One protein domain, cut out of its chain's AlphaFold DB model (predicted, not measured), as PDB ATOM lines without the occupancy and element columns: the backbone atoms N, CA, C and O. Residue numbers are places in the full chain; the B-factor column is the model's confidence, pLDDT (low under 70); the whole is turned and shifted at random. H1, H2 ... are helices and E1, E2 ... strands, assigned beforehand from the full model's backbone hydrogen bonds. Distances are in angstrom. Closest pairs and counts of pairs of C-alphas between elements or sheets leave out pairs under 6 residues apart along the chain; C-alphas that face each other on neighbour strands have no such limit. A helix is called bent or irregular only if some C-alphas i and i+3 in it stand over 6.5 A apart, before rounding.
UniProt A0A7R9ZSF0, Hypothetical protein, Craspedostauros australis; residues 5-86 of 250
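Overview. This is residues 5 to 86 of the 250 residues of the protein "Hypothetical protein" of Craspedostauros australis (UniProt A0A7R9ZSF0). The model is a loose, open frame in two halves: a two-stranded hairpin, E1 and E2, with the short helix H2 near it and H1 beyond H2, and a second half in which H3 and H4 stand apart, joined by a long loop. Residues 47 to 50 join the halves, and the loops at Pro 21 and Pro 66 reach to the two far ends. The 82 printed residues hold, in order, H1, H2, E1, E2, H3 and H4; the sheet is E1 - E2, antiparallel. The class is mixed, helices and strands, with 40 residues, under half, in named elements. The whole is loose, with a radius of gyration of the C-alphas of 16.5 A and spans of 47 by 31 by 24 A.

Arrangement. H1, residues 5 to 8, and H2, residues 10 to 16, are close but not clearly touching; their closest C-alphas, of Leu 6 and Tyr 12, are 6.3 A apart. Strands E1, residues 30 to 35, and E2, residues 42 to 46, form an antiparallel hairpin, with 152 degrees between their directions. C-alphas 32 and 44 face each other at 4.3 A. N 33 and O 43, 2.9 A apart, and N 45 and O 31, 2.8 A apart, are within hydrogen-bond range. The closest C-alphas of H2 and E2, those of His 15 and Arg 42, are 7.5 A apart. H3, residues 51 to 59, and H4, residues 77 to 85, are apart from each other, and H4 is also apart from E1 and E2. Each O i to N i+4 pair in H2 and H3 is within hydrogen-bond range, against 3 of 5 in H4; H1 is too short for such a pair.

Along the chain. H1 begins at C-alpha 5, (-27.912, 9.809, -33.922). H2 measures 9.9 A from first to last C-alpha, E1 13.7 A, E2 12.8 A and H3 12.3 A. E1 begins at C-alpha 30, (-13.961, 11.060, -18.416). H4 measures 13.7 A and ends at C-alpha 85, (-14.510, -4.899, -38.903); it is irregular, but only just, with C-alphas 78 and 81 lying 6.8 A apart.

Size, cuts and confidence. The two C-alphas farthest apart, those of Pro 21 and Pro 66, are 48.6 A apart. The links H2 to E1, 13 residues, and H3 to H4, 17 residues, are long. The printed part has no cut. Its mean pLDDT is 88.1, and no printed residue is under 70.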
ATOM      1  N   PRO A   5     -29.077  10.666 -34.150       86.69
ATOM      2  CA  PRO A   5     -27.912   9.809 -33.922       86.69
ATOM      3  C   PRO A   5     -26.704  10.594 -33.392       86.69
ATOM      4  O   PRO A   5     -25.986  10.105 -32.523       86.69
ATOM      5  N   LEU A   6     -26.503  11.842 -33.838       86.75
ATOM      6  CA  LEU A   6     -25.423  12.680 -33.321       86.75
ATOM      7  C   LEU A   6     -25.615  12.973 -31.827       86.75
ATOM      8  O   LEU A   6     -24.642  12.907 -31.084       86.75
ATOM      9  N   ARG A   7     -26.846  13.225 -31.358       88.50
ATOM     10  CA  ARG A   7     -27.129  13.445 -29.923       88.50
ATOM     11  C   ARG A   7     -26.776  12.251 -29.043       88.50
ATOM     12  O   ARG A   7     -26.413  12.451 -27.892       88.50
ATOM     13  N   GLN A   8     -26.887  11.038 -29.577       87.81
ATOM     14  CA  GLN A   8     -26.548   9.803 -28.866       87.81
ATOM     15  C   GLN A   8     -25.044   9.491 -28.910       87.81
ATOM     16  O   GLN A   8     -24.576   8.594 -28.215       87.81
ATOM     17  N   SER A   9     -24.269  10.219 -29.721       92.38
ATOM     18  CA  SER A   9     -22.842   9.957 -29.883       92.38
ATOM     19  C   SER A   9     -22.012  10.409 -28.675       92.38
ATOM     20  O   SER A   9     -22.291  11.422 -28.017       92.38
ATOM     21  N   LEU A  10     -20.905   9.696 -28.441       92.56
ATOM     22  CA  LEU A  10     -19.885  10.098 -27.471       92.56
ATOM     23  C   LEU A  10     -19.319  11.486 -27.803       92.56
ATOM     24  O   LEU A  10     -19.101  12.293 -26.901       92.56
ATOM     25  N   LEU A  11     -19.133  11.780 -29.094       91.50
ATOM     26  CA  LEU A  11     -18.628  13.067 -29.571       91.50
ATOM     27  C   LEU A  11     -19.500  14.226 -29.079       91.50
ATOM     28  O   LEU A  11     -18.986  15.168 -28.478       91.50
ATOM     29  N   TYR A  12     -20.819  14.140 -29.279       92.75
ATOM     30  CA  TYR A  12     -21.749  15.165 -28.805       92.75
ATOM     31  C   TYR A  12     -21.744  15.283 -27.280       92.75
ATOM     32  O   TYR A  12     -21.772  16.399 -26.756       92.75
ATOM     33  N   THR A  13     -21.669  14.149 -26.581       94.06
ATOM     34  CA  THR A  13     -21.652  14.096 -25.114       94.06
ATOM     35  C   THR A  13     -20.434  14.819 -24.539       94.06
ATOM     36  O   THR A  13     -20.586  15.669 -23.664       94.06
ATOM     37  N   LEU A  14     -19.231  14.536 -25.054       93.50
ATOM     38  CA  LEU A  14     -17.993  15.185 -24.611       93.50
ATOM     39  C   LEU A  14     -17.940  16.656 -25.038       93.50
ATOM     40  O   LEU A  14     -17.601  17.522 -24.233       93.50
ATOM     41  N   HIS A  15     -18.325  16.960 -26.278       91.88
ATOM     42  CA  HIS A  15     -18.340  18.331 -26.786       91.88
ATOM     43  C   HIS A  15     -19.303  19.227 -26.001       91.88
ATOM     44  O   HIS A  15     -18.957  20.357 -25.663       91.88
ATOM     45  N   SER A  16     -20.498  18.726 -25.685       92.00
ATOM     46  CA  SER A  16     -21.573  19.517 -25.075       92.00
ATOM     47  C   SER A  16     -21.613  19.409 -23.550       92.00
ATOM     48  O   SER A  16     -22.470  20.032 -22.921       92.00
ATOM     49  N   HIS A  17     -20.680  18.663 -22.949       92.44
ATOM     50  CA  HIS A  17     -20.552  18.493 -21.505       92.44
ATOM     51  C   HIS A  17     -20.514  19.847 -20.786       92.44
ATOM     52  O   HIS A  17     -19.598  20.635 -21.023       92.44
ATOM     53  N   GLY A  18     -21.499  20.134 -19.930       88.19
ATOM     54  CA  GLY A  18     -21.547  21.393 -19.170       88.19
ATOM     55  C   GLY A  18     -21.759  22.657 -20.020       88.19
ATOM     56  O   GLY A  18     -21.534  23.759 -19.529       88.19
ATOM     57  N   ILE A  19     -22.157  22.504 -21.288       89.19
ATOM     58  CA  ILE A  19     -22.556  23.601 -22.185       89.19
ATOM     59  C   ILE A  19     -24.040  23.465 -22.514       89.19
ATOM     60  O   ILE A  19     -24.807  24.404 -22.331       89.19
ATOM     61  N   ALA A  20     -24.449  22.287 -22.992       89.19
ATOM     62  CA  ALA A  20     -25.850  22.004 -23.259       89.19
ATOM     63  C   ALA A  20     -26.574  21.615 -21.960       89.19
ATOM     64  O   ALA A  20     -25.997  20.901 -21.127       89.19
ATOM     65  N   PRO A  21     -27.844  22.028 -21.788       88.44
ATOM     66  CA  PRO A  21     -28.632  21.627 -20.633       88.44
ATOM     67  C   PRO A  21     -28.737  20.098 -20.589       88.44
ATOM     68  O   PRO A  21     -28.983  19.450 -21.606       88.44
ATOM     69  N   ASN A  22     -28.526  19.526 -19.403       87.56
ATOM     70  CA  ASN A  22     -28.635  18.090 -19.114       87.56
ATOM     71  C   ASN A  22     -27.641  17.157 -19.834       87.56
ATOM     72  O   ASN A  22     -27.777  15.941 -19.724       87.56
ATOM     73  N   VAL A  23     -26.607  17.671 -20.511       91.81
ATOM     74  CA  VAL A  23     -25.563  16.821 -21.110       91.81
ATOM     75  C   VAL A  23     -24.345  16.749 -20.190       91.81
ATOM     76  O   VAL A  23     -23.604  17.724 -20.017       91.81
ATOM     77  N   LYS A  24     -24.118  15.572 -19.596       93.25
ATOM     78  CA  LYS A  24     -22.965  15.293 -18.732       93.25
ATOM     79  C   LYS A  24     -22.210  14.055 -19.221       93.25
ATOM     80  O   LYS A  24     -22.811  13.011 -19.435       93.25
ATOM     81  N   ALA A  25     -20.895  14.188 -19.394       92.38
ATOM     82  CA  ALA A  25     -20.013  13.054 -19.611       92.38
ATOM     83  C   ALA A  25     -19.929  12.218 -18.326       92.38
ATOM     84  O   ALA A  25     -20.009  12.774 -17.229       92.38
ATOM     85  N   ASP A  26     -19.765  10.902 -18.469       94.00
ATOM     86  CA  ASP A  26     -19.633   9.986 -17.335       94.00
ATOM     87  C   ASP A  26     -18.395  10.359 -16.491       94.00
ATOM     88  O   ASP A  26     -17.264  10.199 -16.972       94.00
ATOM     89  N   PRO A  27     -18.577  10.821 -15.236       91.62
ATOM     90  CA  PRO A  27     -17.477  11.281 -14.393       91.62
ATOM     91  C   PRO A  27     -16.538  10.147 -13.969       91.62
ATOM     92  O   PRO A  27     -15.400  10.408 -13.584       91.62
ATOM     93  N   GLN A  28     -16.977   8.885 -14.042       93.56
ATOM     94  CA  GLN A  28     -16.124   7.741 -13.723       93.56
ATOM     95  C   GLN A  28     -15.169   7.376 -14.863       93.56
ATOM     96  O   GLN A  28     -14.177   6.683 -14.623       93.56
ATOM     97  N   ARG A  29     -15.470   7.808 -16.093       92.44
ATOM     98  CA  ARG A  29     -14.708   7.471 -17.305       92.44
ATOM     99  C   ARG A  29     -13.972   8.662 -17.893       92.44
ATOM    100  O   ARG A  29     -12.880   8.477 -18.423       92.44
ATOM    101  N   PHE A  30     -14.525   9.866 -17.796       96.00
ATOM    102  CA  PHE A  30     -13.961  11.060 -18.416       96.00
ATOM    103  C   PHE A  30     -13.875  12.204 -17.417       96.00
ATOM    104  O   PHE A  30     -14.833  12.516 -16.714       96.00
ATOM    105  N   ARG A  31     -12.725  12.875 -17.401       95.06
ATOM    106  CA  ARG A  31     -12.515  14.103 -16.634       95.06
ATOM    107  C   ARG A  31     -11.973  15.188 -17.544       95.06
ATOM    108  O   ARG A  31     -10.900  15.012 -18.114       95.06
ATOM    109  N   GLU A  32     -12.682  16.302 -17.674       94.69
ATOM    110  CA  GLU A  32     -12.163  17.462 -18.401       94.69
ATOM    111  C   GLU A  32     -10.934  18.012 -17.666       94.69
ATOM    112  O   GLU A  32     -10.992  18.296 -16.472       94.69
ATOM    113  N   VAL A  33      -9.801  18.097 -18.364       96.56
ATOM    114  CA  VAL A  33      -8.534  18.608 -17.810       96.56
ATOM    115  C   VAL A  33      -8.150  19.958 -18.388       96.56
ATOM    116  O   VAL A  33      -7.383  20.689 -17.771       96.56
ATOM    117  N   PHE A  34      -8.676  20.296 -19.561       94.88
ATOM    118  CA  PHE A  34      -8.400  21.569 -20.198       94.88
ATOM    119  C   PHE A  34      -9.586  22.010 -21.040       94.88
ATOM    120  O   PHE A  34     -10.150  21.224 -21.807       94.88
ATOM    121  N   ARG A  35      -9.892  23.301 -20.943       93.88
ATOM    122  CA  ARG A  35     -10.856  23.996 -21.783       93.88
ATOM    123  C   ARG A  35     -10.212  25.276 -22.291       93.88
ATOM    124  O   ARG A  35      -9.796  26.123 -21.508       93.88
ATOM    125  N   SER A  36     -10.141  25.423 -23.608       94.69
ATOM    126  CA  SER A  36      -9.692  26.674 -24.229       94.69
ATOM    127  C   SER A  36     -10.638  27.839 -23.896       94.69
ATOM    128  O   SER A  36     -11.832  27.626 -23.683       94.69
ATOM    129  N   LYS A  37     -10.125  29.080 -23.931       92.00
ATOM    130  CA  LYS A  37     -10.876  30.318 -23.624       92.00
ATOM    131  C   LYS A  37     -12.233  30.408 -24.337       92.00
ATOM    132  O   LYS A  37     -13.212  30.836 -23.742       92.00
ATOM    133  N   TYR A  38     -12.290  29.966 -25.595       89.12
ATOM    134  CA  TYR A  38     -13.502  29.994 -26.423       89.12
ATOM    135  C   TYR A  38     -14.199  28.630 -26.552       89.12
ATOM    136  O   TYR A  38     -15.088  28.473 -27.379       89.12
ATOM    137  N   GLY A  39     -13.776  27.611 -25.796       84.06
ATOM    138  CA  GLY A  39     -14.372  26.271 -25.829       84.06
ATOM    139  C   GLY A  39     -14.168  25.482 -27.130       84.06
ATOM    140  O   GLY A  39     -14.764  24.422 -27.273       84.06
ATOM    141  N   LYS A  40     -13.324  25.959 -28.056       87.62
ATOM    142  CA  LYS A  40     -13.035  25.292 -29.343       87.62
ATOM    143  C   LYS A  40     -12.221  24.008 -29.181       87.62
ATOM    144  O   LYS A  40     -12.402  23.059 -29.930       87.62
ATOM    145  N   VAL A  41     -11.327  23.992 -28.196       91.88
ATOM    146  CA  VAL A  41     -10.549  22.818 -27.791       91.88
ATOM    147  C   VAL A  41     -10.916  22.447 -26.364       91.88
ATOM    148  O   VAL A  41     -10.936  23.312 -25.475       91.88
ATOM    149  N   ARG A  42     -11.182  21.156 -26.166       93.12
ATOM    150  CA  ARG A  42     -11.436  20.527 -24.872       93.12
ATOM    151  C   ARG A  42     -10.636  19.238 -24.804       93.12
ATOM    152  O   ARG A  42     -10.630  18.471 -25.764       93.12
ATOM    153  N   ILE A  43      -9.970  19.006 -23.682       94.88
ATOM    154  CA  ILE A  43      -9.169  17.802 -23.467       94.88
ATOM    155  C   ILE A  43      -9.762  17.058 -22.283       94.88
ATOM    156  O   ILE A  43      -9.930  17.618 -21.196       94.88
ATOM    157  N   PHE A  44     -10.058  15.782 -22.501       95.62
ATOM    158  CA  PHE A  44     -10.575  14.879 -21.486       95.62
ATOM    159  C   PHE A  44      -9.527  13.821 -21.159       95.62
ATOM    160  O   PHE A  44      -8.980  13.168 -22.044       95.62
ATOM    161  N   LYS A  45      -9.274  13.623 -19.868       94.69
ATOM    162  CA  LYS A  45      -8.515  12.488 -19.362       94.69
ATOM    163  C   LYS A  45      -9.446  11.287 -19.251       94.69
ATOM    164  O   LYS A  45     -10.453  11.353 -18.544       94.69
ATOM    165  N   VAL A  46      -9.078  10.197 -19.917       93.88
ATOM    166  CA  VAL A  46      -9.748   8.901 -19.771       93.88
ATOM    167  C   VAL A  46      -9.297   8.265 -18.453       93.88
ATOM    168  O   VAL A  46      -8.103   8.093 -18.197       93.88
ATOM    169  N   LEU A  47     -10.260   7.983 -17.584       92.75
ATOM    170  CA  LEU A  47     -10.081   7.315 -16.297       92.75
ATOM    171  C   LEU A  47     -10.245   5.795 -16.454       92.75
ATOM    172  O   LEU A  47     -10.529   5.309 -17.544       92.75
ATOM    173  N   LYS A  48     -10.043   5.039 -15.363       90.81
ATOM    174  CA  LYS A  48     -10.245   3.574 -15.282       90.81
ATOM    175  C   LYS A  48      -9.628   2.764 -16.444       90.81
ATOM    176  O   LYS A  48     -10.124   1.700 -16.795       90.81
ATOM    177  N   VAL A  49      -8.534   3.253 -17.028       88.06
ATOM    178  CA  VAL A  49      -7.753   2.504 -18.022       88.06
ATOM    179  C   VAL A  49      -6.962   1.426 -17.289       88.06
ATOM    180  O   VAL A  49      -6.251   1.756 -16.334       88.06
ATOM    181  N   SER A  50      -7.086   0.175 -17.736       90.19
ATOM    182  CA  SER A  50      -6.407  -0.968 -17.125       90.19
ATOM    183  C   SER A  50      -4.886  -0.795 -17.139       90.19
ATOM    184  O   SER A  50      -4.301  -0.240 -18.075       90.19
ATOM    185  N   GLN A  51      -4.240  -1.278 -16.081       89.81
ATOM    186  CA  GLN A  51      -2.783  -1.272 -15.960       89.81
ATOM    187  C   GLN A  51      -2.150  -2.104 -17.078       89.81
ATOM    188  O   GLN A  51      -1.188  -1.649 -17.687       89.81
ATOM    189  N   GLU A  52      -2.756  -3.242 -17.420       89.19
ATOM    190  CA  GLU A  52      -2.337  -4.100 -18.533       89.19
ATOM    191  C   GLU A  52      -2.273  -3.339 -19.861       89.19
ATOM    192  O   GLU A  52      -1.274  -3.420 -20.567       89.19
ATOM    193  N   SER A  53      -3.292  -2.535 -20.191       86.19
ATOM    194  CA  SER A  53      -3.277  -1.748 -21.430       86.19
ATOM    195  C   SER A  53      -2.217  -0.648 -21.415       86.19
ATOM    196  O   SER A  53      -1.631  -0.364 -22.455       86.19
ATOM    197  N   LYS A  54      -1.938  -0.033 -20.258       87.62
ATOM    198  CA  LYS A  54      -0.854   0.958 -20.146       87.62
ATOM    199  C   LYS A  54       0.511   0.311 -20.345       87.62
ATOM    200  O   LYS A  54       1.325   0.857 -21.082       87.62
ATOM    201  N   GLN A  55       0.727  -0.840 -19.714       89.88
ATOM    202  CA  GLN A  55       1.974  -1.586 -19.821       89.88
ATOM    203  C   GLN A  55       2.201  -2.051 -21.257       89.88
ATOM    204  O   GLN A  55       3.247  -1.788 -21.837       89.88
ATOM    205  N   TRP A  56       1.157  -2.591 -21.883       88.62
ATOM    206  CA  TRP A  56       1.200  -3.021 -23.271       88.62
ATOM    207  C   TRP A  56       1.640  -1.898 -24.225       88.62
ATOM    208  O   TRP A  56       2.455  -2.140 -25.111       88.62
ATOM    209  N   VAL A  57       1.158  -0.662 -24.034       85.25
ATOM    210  CA  VAL A  57       1.567   0.487 -24.866       85.25
ATOM    211  C   VAL A  57       3.046   0.832 -24.675       85.25
ATOM    212  O   VAL A  57       3.697   1.207 -25.647       85.25
ATOM    213  N   LEU A  58       3.579   0.710 -23.454       85.44
ATOM    214  CA  LEU A  58       5.001   0.937 -23.179       85.44
ATOM    215  C   LEU A  58       5.869  -0.129 -23.857       85.44
ATOM    216  O   LEU A  58       6.833   0.220 -24.537       85.44
ATOM    217  N   ASP A  59       5.474  -1.396 -23.743       88.25
ATOM    218  CA  ASP A  59       6.235  -2.543 -24.253       88.25
ATOM    219  C   ASP A  59       6.158  -2.673 -25.785       88.25
ATOM    220  O   ASP A  59       7.071  -3.186 -26.426       88.25
ATOM    221  N   ASN A  60       5.074  -2.183 -26.396       87.06
ATOM    222  CA  ASN A  60       4.823  -2.270 -27.841       87.06
ATOM    223  C   ASN A  60       4.982  -0.918 -28.551       87.06
ATOM    224  O   ASN A  60       4.466  -0.708 -29.657       87.06
ATOM    225  N   ARG A  61       5.709   0.019 -27.931       81.69
ATOM    226  CA  ARG A  61       6.016   1.323 -28.520       81.69
ATOM    227  C   ARG A  61       7.045   1.172 -29.643       81.69
ATOM    228  O   ARG A  61       8.248   1.208 -29.415       81.69
ATOM    229  N   LYS A  62       6.559   1.047 -30.876       81.56
ATOM    230  CA  LYS A  62       7.386   1.060 -32.090       81.56
ATOM    231  C   LYS A  62       7.449   2.479 -32.649       81.56
ATOM    232  O   LYS A  62       6.408   3.075 -32.925       81.56
ATOM    233  N   CYS A  63       8.661   3.010 -32.768       83.75
ATOM    234  CA  CYS A  63       8.944   4.316 -33.359       83.75
ATOM    235  C   CYS A  63       9.725   4.122 -34.657       83.75
ATOM    236  O   CYS A  63      10.511   3.180 -34.754       83.75
ATOM    237  N   ASP A  64       9.517   5.006 -35.630       81.81
ATOM    238  CA  ASP A  64      10.071   4.843 -36.983       81.81
ATOM    239  C   ASP A  64      11.609   4.870 -37.003       81.81
ATOM    240  O   ASP A  64      12.237   4.194 -37.812       81.81
ATOM    241  N   ALA A  65      12.222   5.621 -36.082       80.44
ATOM    242  CA  ALA A  65      13.667   5.680 -35.886       80.44
ATOM    243  C   ALA A  65      14.010   5.857 -34.393       80.44
ATOM    244  O   ALA A  65      13.214   6.447 -33.647       80.44
ATOM    245  N   PRO A  66      15.184   5.385 -33.927       80.81
ATOM    246  CA  PRO A  66      15.641   5.615 -32.558       80.81
ATOM    247  C   PRO A  66      15.773   7.122 -32.289       80.81
ATOM    248  O   PRO A  66      16.497   7.827 -32.985       80.81
ATOM    249  N   GLY A  67      15.033   7.626 -31.296       78.88
ATOM    250  CA  GLY A  67      14.961   9.059 -30.974       78.88
ATOM    251  C   GLY A  67      13.896   9.856 -31.744       78.88
ATOM    252  O   GLY A  67      13.738  11.047 -31.490       78.88
ATOM    253  N   SER A  68      13.134   9.226 -32.645       78.94
ATOM    254  CA  SER A  68      12.007   9.880 -33.322       78.94
ATOM    255  C   SER A  68      10.884  10.223 -32.339       78.94
ATOM    256  O   SER A  68      10.548   9.446 -31.442       78.94
ATOM    257  N   TRP A  69      10.264  11.387 -32.537       79.06
ATOM    258  CA  TRP A  69       9.075  11.805 -31.790       79.06
ATOM    259  C   TRP A  69       7.808  11.072 -32.254       79.06
ATOM    260  O   TRP A  69       6.823  11.014 -31.514       79.06
ATOM    261  N   TYR A  70       7.834  10.508 -33.465       79.81
ATOM    262  CA  TYR A  70       6.707   9.813 -34.061       79.81
ATOM    263  C   TYR A  70       6.800   8.308 -33.801       79.81
ATOM    264  O   TYR A  70       7.719   7.617 -34.252       79.81
ATOM    265  N   CYS A  71       5.828   7.815 -33.039       81.12
ATOM    266  CA  CYS A  71       5.677   6.407 -32.714       81.12
ATOM    267  C   CYS A  71       4.238   6.011 -33.043       81.12
ATOM    268  O   CYS A  71       3.360   6.251 -32.209       81.12
ATOM    269  N   PRO A  72       3.968   5.442 -34.233       73.69
ATOM    270  CA  PRO A  72       2.608   5.066 -34.619       73.69
ATOM    271  C   PRO A  72       2.002   4.037 -33.654       73.69
ATOM    272  O   PRO A  72       0.780   3.922 -33.562       73.69
ATOM    273  N   GLY A  73       2.852   3.343 -32.882       72.31
ATOM    274  CA  GLY A  73       2.437   2.342 -31.915       72.31
ATOM    275  C   GLY A  73       1.796   1.143 -32.605       72.31
ATOM    276  O   GLY A  73       1.592   1.109 -33.817       72.31
ATOM    277  N   GLN A  74       1.489   0.118 -31.829       82.06
ATOM    278  CA  GLN A  74       0.573  -0.921 -32.282       82.06
ATOM    279  C   GLN A  74      -0.755  -0.717 -31.549       82.06
ATOM    280  O   GLN A  74      -0.786  -0.099 -30.486       82.06
ATOM    281  N   TYR A  75      -1.854  -1.251 -32.076       82.88
ATOM    282  CA  TYR A  75      -3.090  -1.347 -31.301       82.88
ATOM    283  C   TYR A  75      -3.086  -2.627 -30.453       82.88
ATOM    284  O   TYR A  75      -2.602  -3.657 -30.926       82.88
ATOM    285  N   PRO A  76      -3.621  -2.597 -29.218       85.00
ATOM    286  CA  PRO A  76      -3.688  -3.781 -28.373       85.00
ATOM    287  C   PRO A  76      -4.545  -4.881 -29.019       85.00
ATOM    288  O   PRO A  76      -5.537  -4.561 -29.683       85.00
ATOM    289  N   PRO A  77      -4.252  -6.173 -28.763       85.44
ATOM    290  CA  PRO A  77      -4.971  -7.301 -29.366       85.44
ATOM    291  C   PRO A  77      -6.493  -7.243 -29.179       85.44
ATOM    292  O   PRO A  77      -7.251  -7.636 -30.063       85.44
ATOM    293  N   ALA A  78      -6.956  -6.682 -28.057       84.06
ATOM    294  CA  ALA A  78      -8.376  -6.500 -27.761       84.06
ATOM    295  C   ALA A  78      -9.117  -5.643 -28.809       84.06
ATOM    296  O   ALA A  78     -10.310  -5.844 -29.036       84.06
ATOM    297  N   LEU A  79      -8.426  -4.708 -29.471       84.00
ATOM    298  CA  LEU A  79      -9.014  -3.864 -30.513       84.00
ATOM    299  C   LEU A  79      -8.986  -4.514 -31.896       84.00
ATOM    300  O   LEU A  79      -9.705  -4.054 -32.780       84.00
ATOM    301  N   GLN A  80      -8.242  -5.606 -32.091       85.94
ATOM    302  CA  GLN A  80      -8.091  -6.238 -33.401       85.94
ATOM    303  C   GLN A  80      -9.436  -6.689 -33.982       85.94
ATOM    304  O   GLN A  80      -9.681  -6.523 -35.172       85.94
ATOM    305  N   LYS A  81     -10.357  -7.175 -33.139       87.38
ATOM    306  CA  LYS A  81     -11.715  -7.557 -33.564       87.38
ATOM    307  C   LYS A  81     -12.469  -6.386 -34.203       87.38
ATOM    308  O   LYS A  81     -13.103  -6.565 -35.235       87.38
ATOM    309  N   VAL A  82     -12.392  -5.204 -33.594       84.12
ATOM    310  CA  VAL A  82     -13.067  -3.995 -34.089       84.12
ATOM    311  C   VAL A  82     -12.334  -3.437 -35.305       84.12
ATOM    312  O   VAL A  82     -12.967  -3.050 -36.281       84.12
ATOM    313  N   LEU A  83     -11.000  -3.449 -35.284       83.12
ATOM    314  CA  LEU A  83     -10.181  -2.986 -36.402       83.12
ATOM    315  C   LEU A  83     -10.356  -3.855 -37.649       83.12
ATOM    316  O   LEU A  83     -10.366  -3.319 -38.746       83.12
ATOM    317  N   ASN A  84     -10.561  -5.163 -37.504       85.38
ATOM    318  CA  ASN A  84     -10.841  -6.053 -38.632       85.38
ATOM    319  C   ASN A  84     -12.241  -5.824 -39.227       85.38
ATOM    320  O   ASN A  84     -12.476  -6.139 -40.387       85.38
ATOM    321  N   GLN A  85     -13.175  -5.286 -38.437       83.19
ATOM    322  CA  GLN A  85     -14.510  -4.899 -38.903       83.19
ATOM    323  C   GLN A  85     -14.532  -3.492 -39.512       83.19
ATOM    324  O   GLN A  85     -15.539  -3.105 -40.109       83.19
ATOM    325  N   LYS A  86     -13.459  -2.708 -39.342       78.38
ATOM    326  CA  LYS A  86     -13.405  -1.333 -39.833       78.38
ATOM    327  C   LYS A  86     -13.434  -1.329 -41.358       78.38
ATOM    328  O   LYS A  86     -12.740  -2.103 -42.013       78.38
TER     329      LYS A  86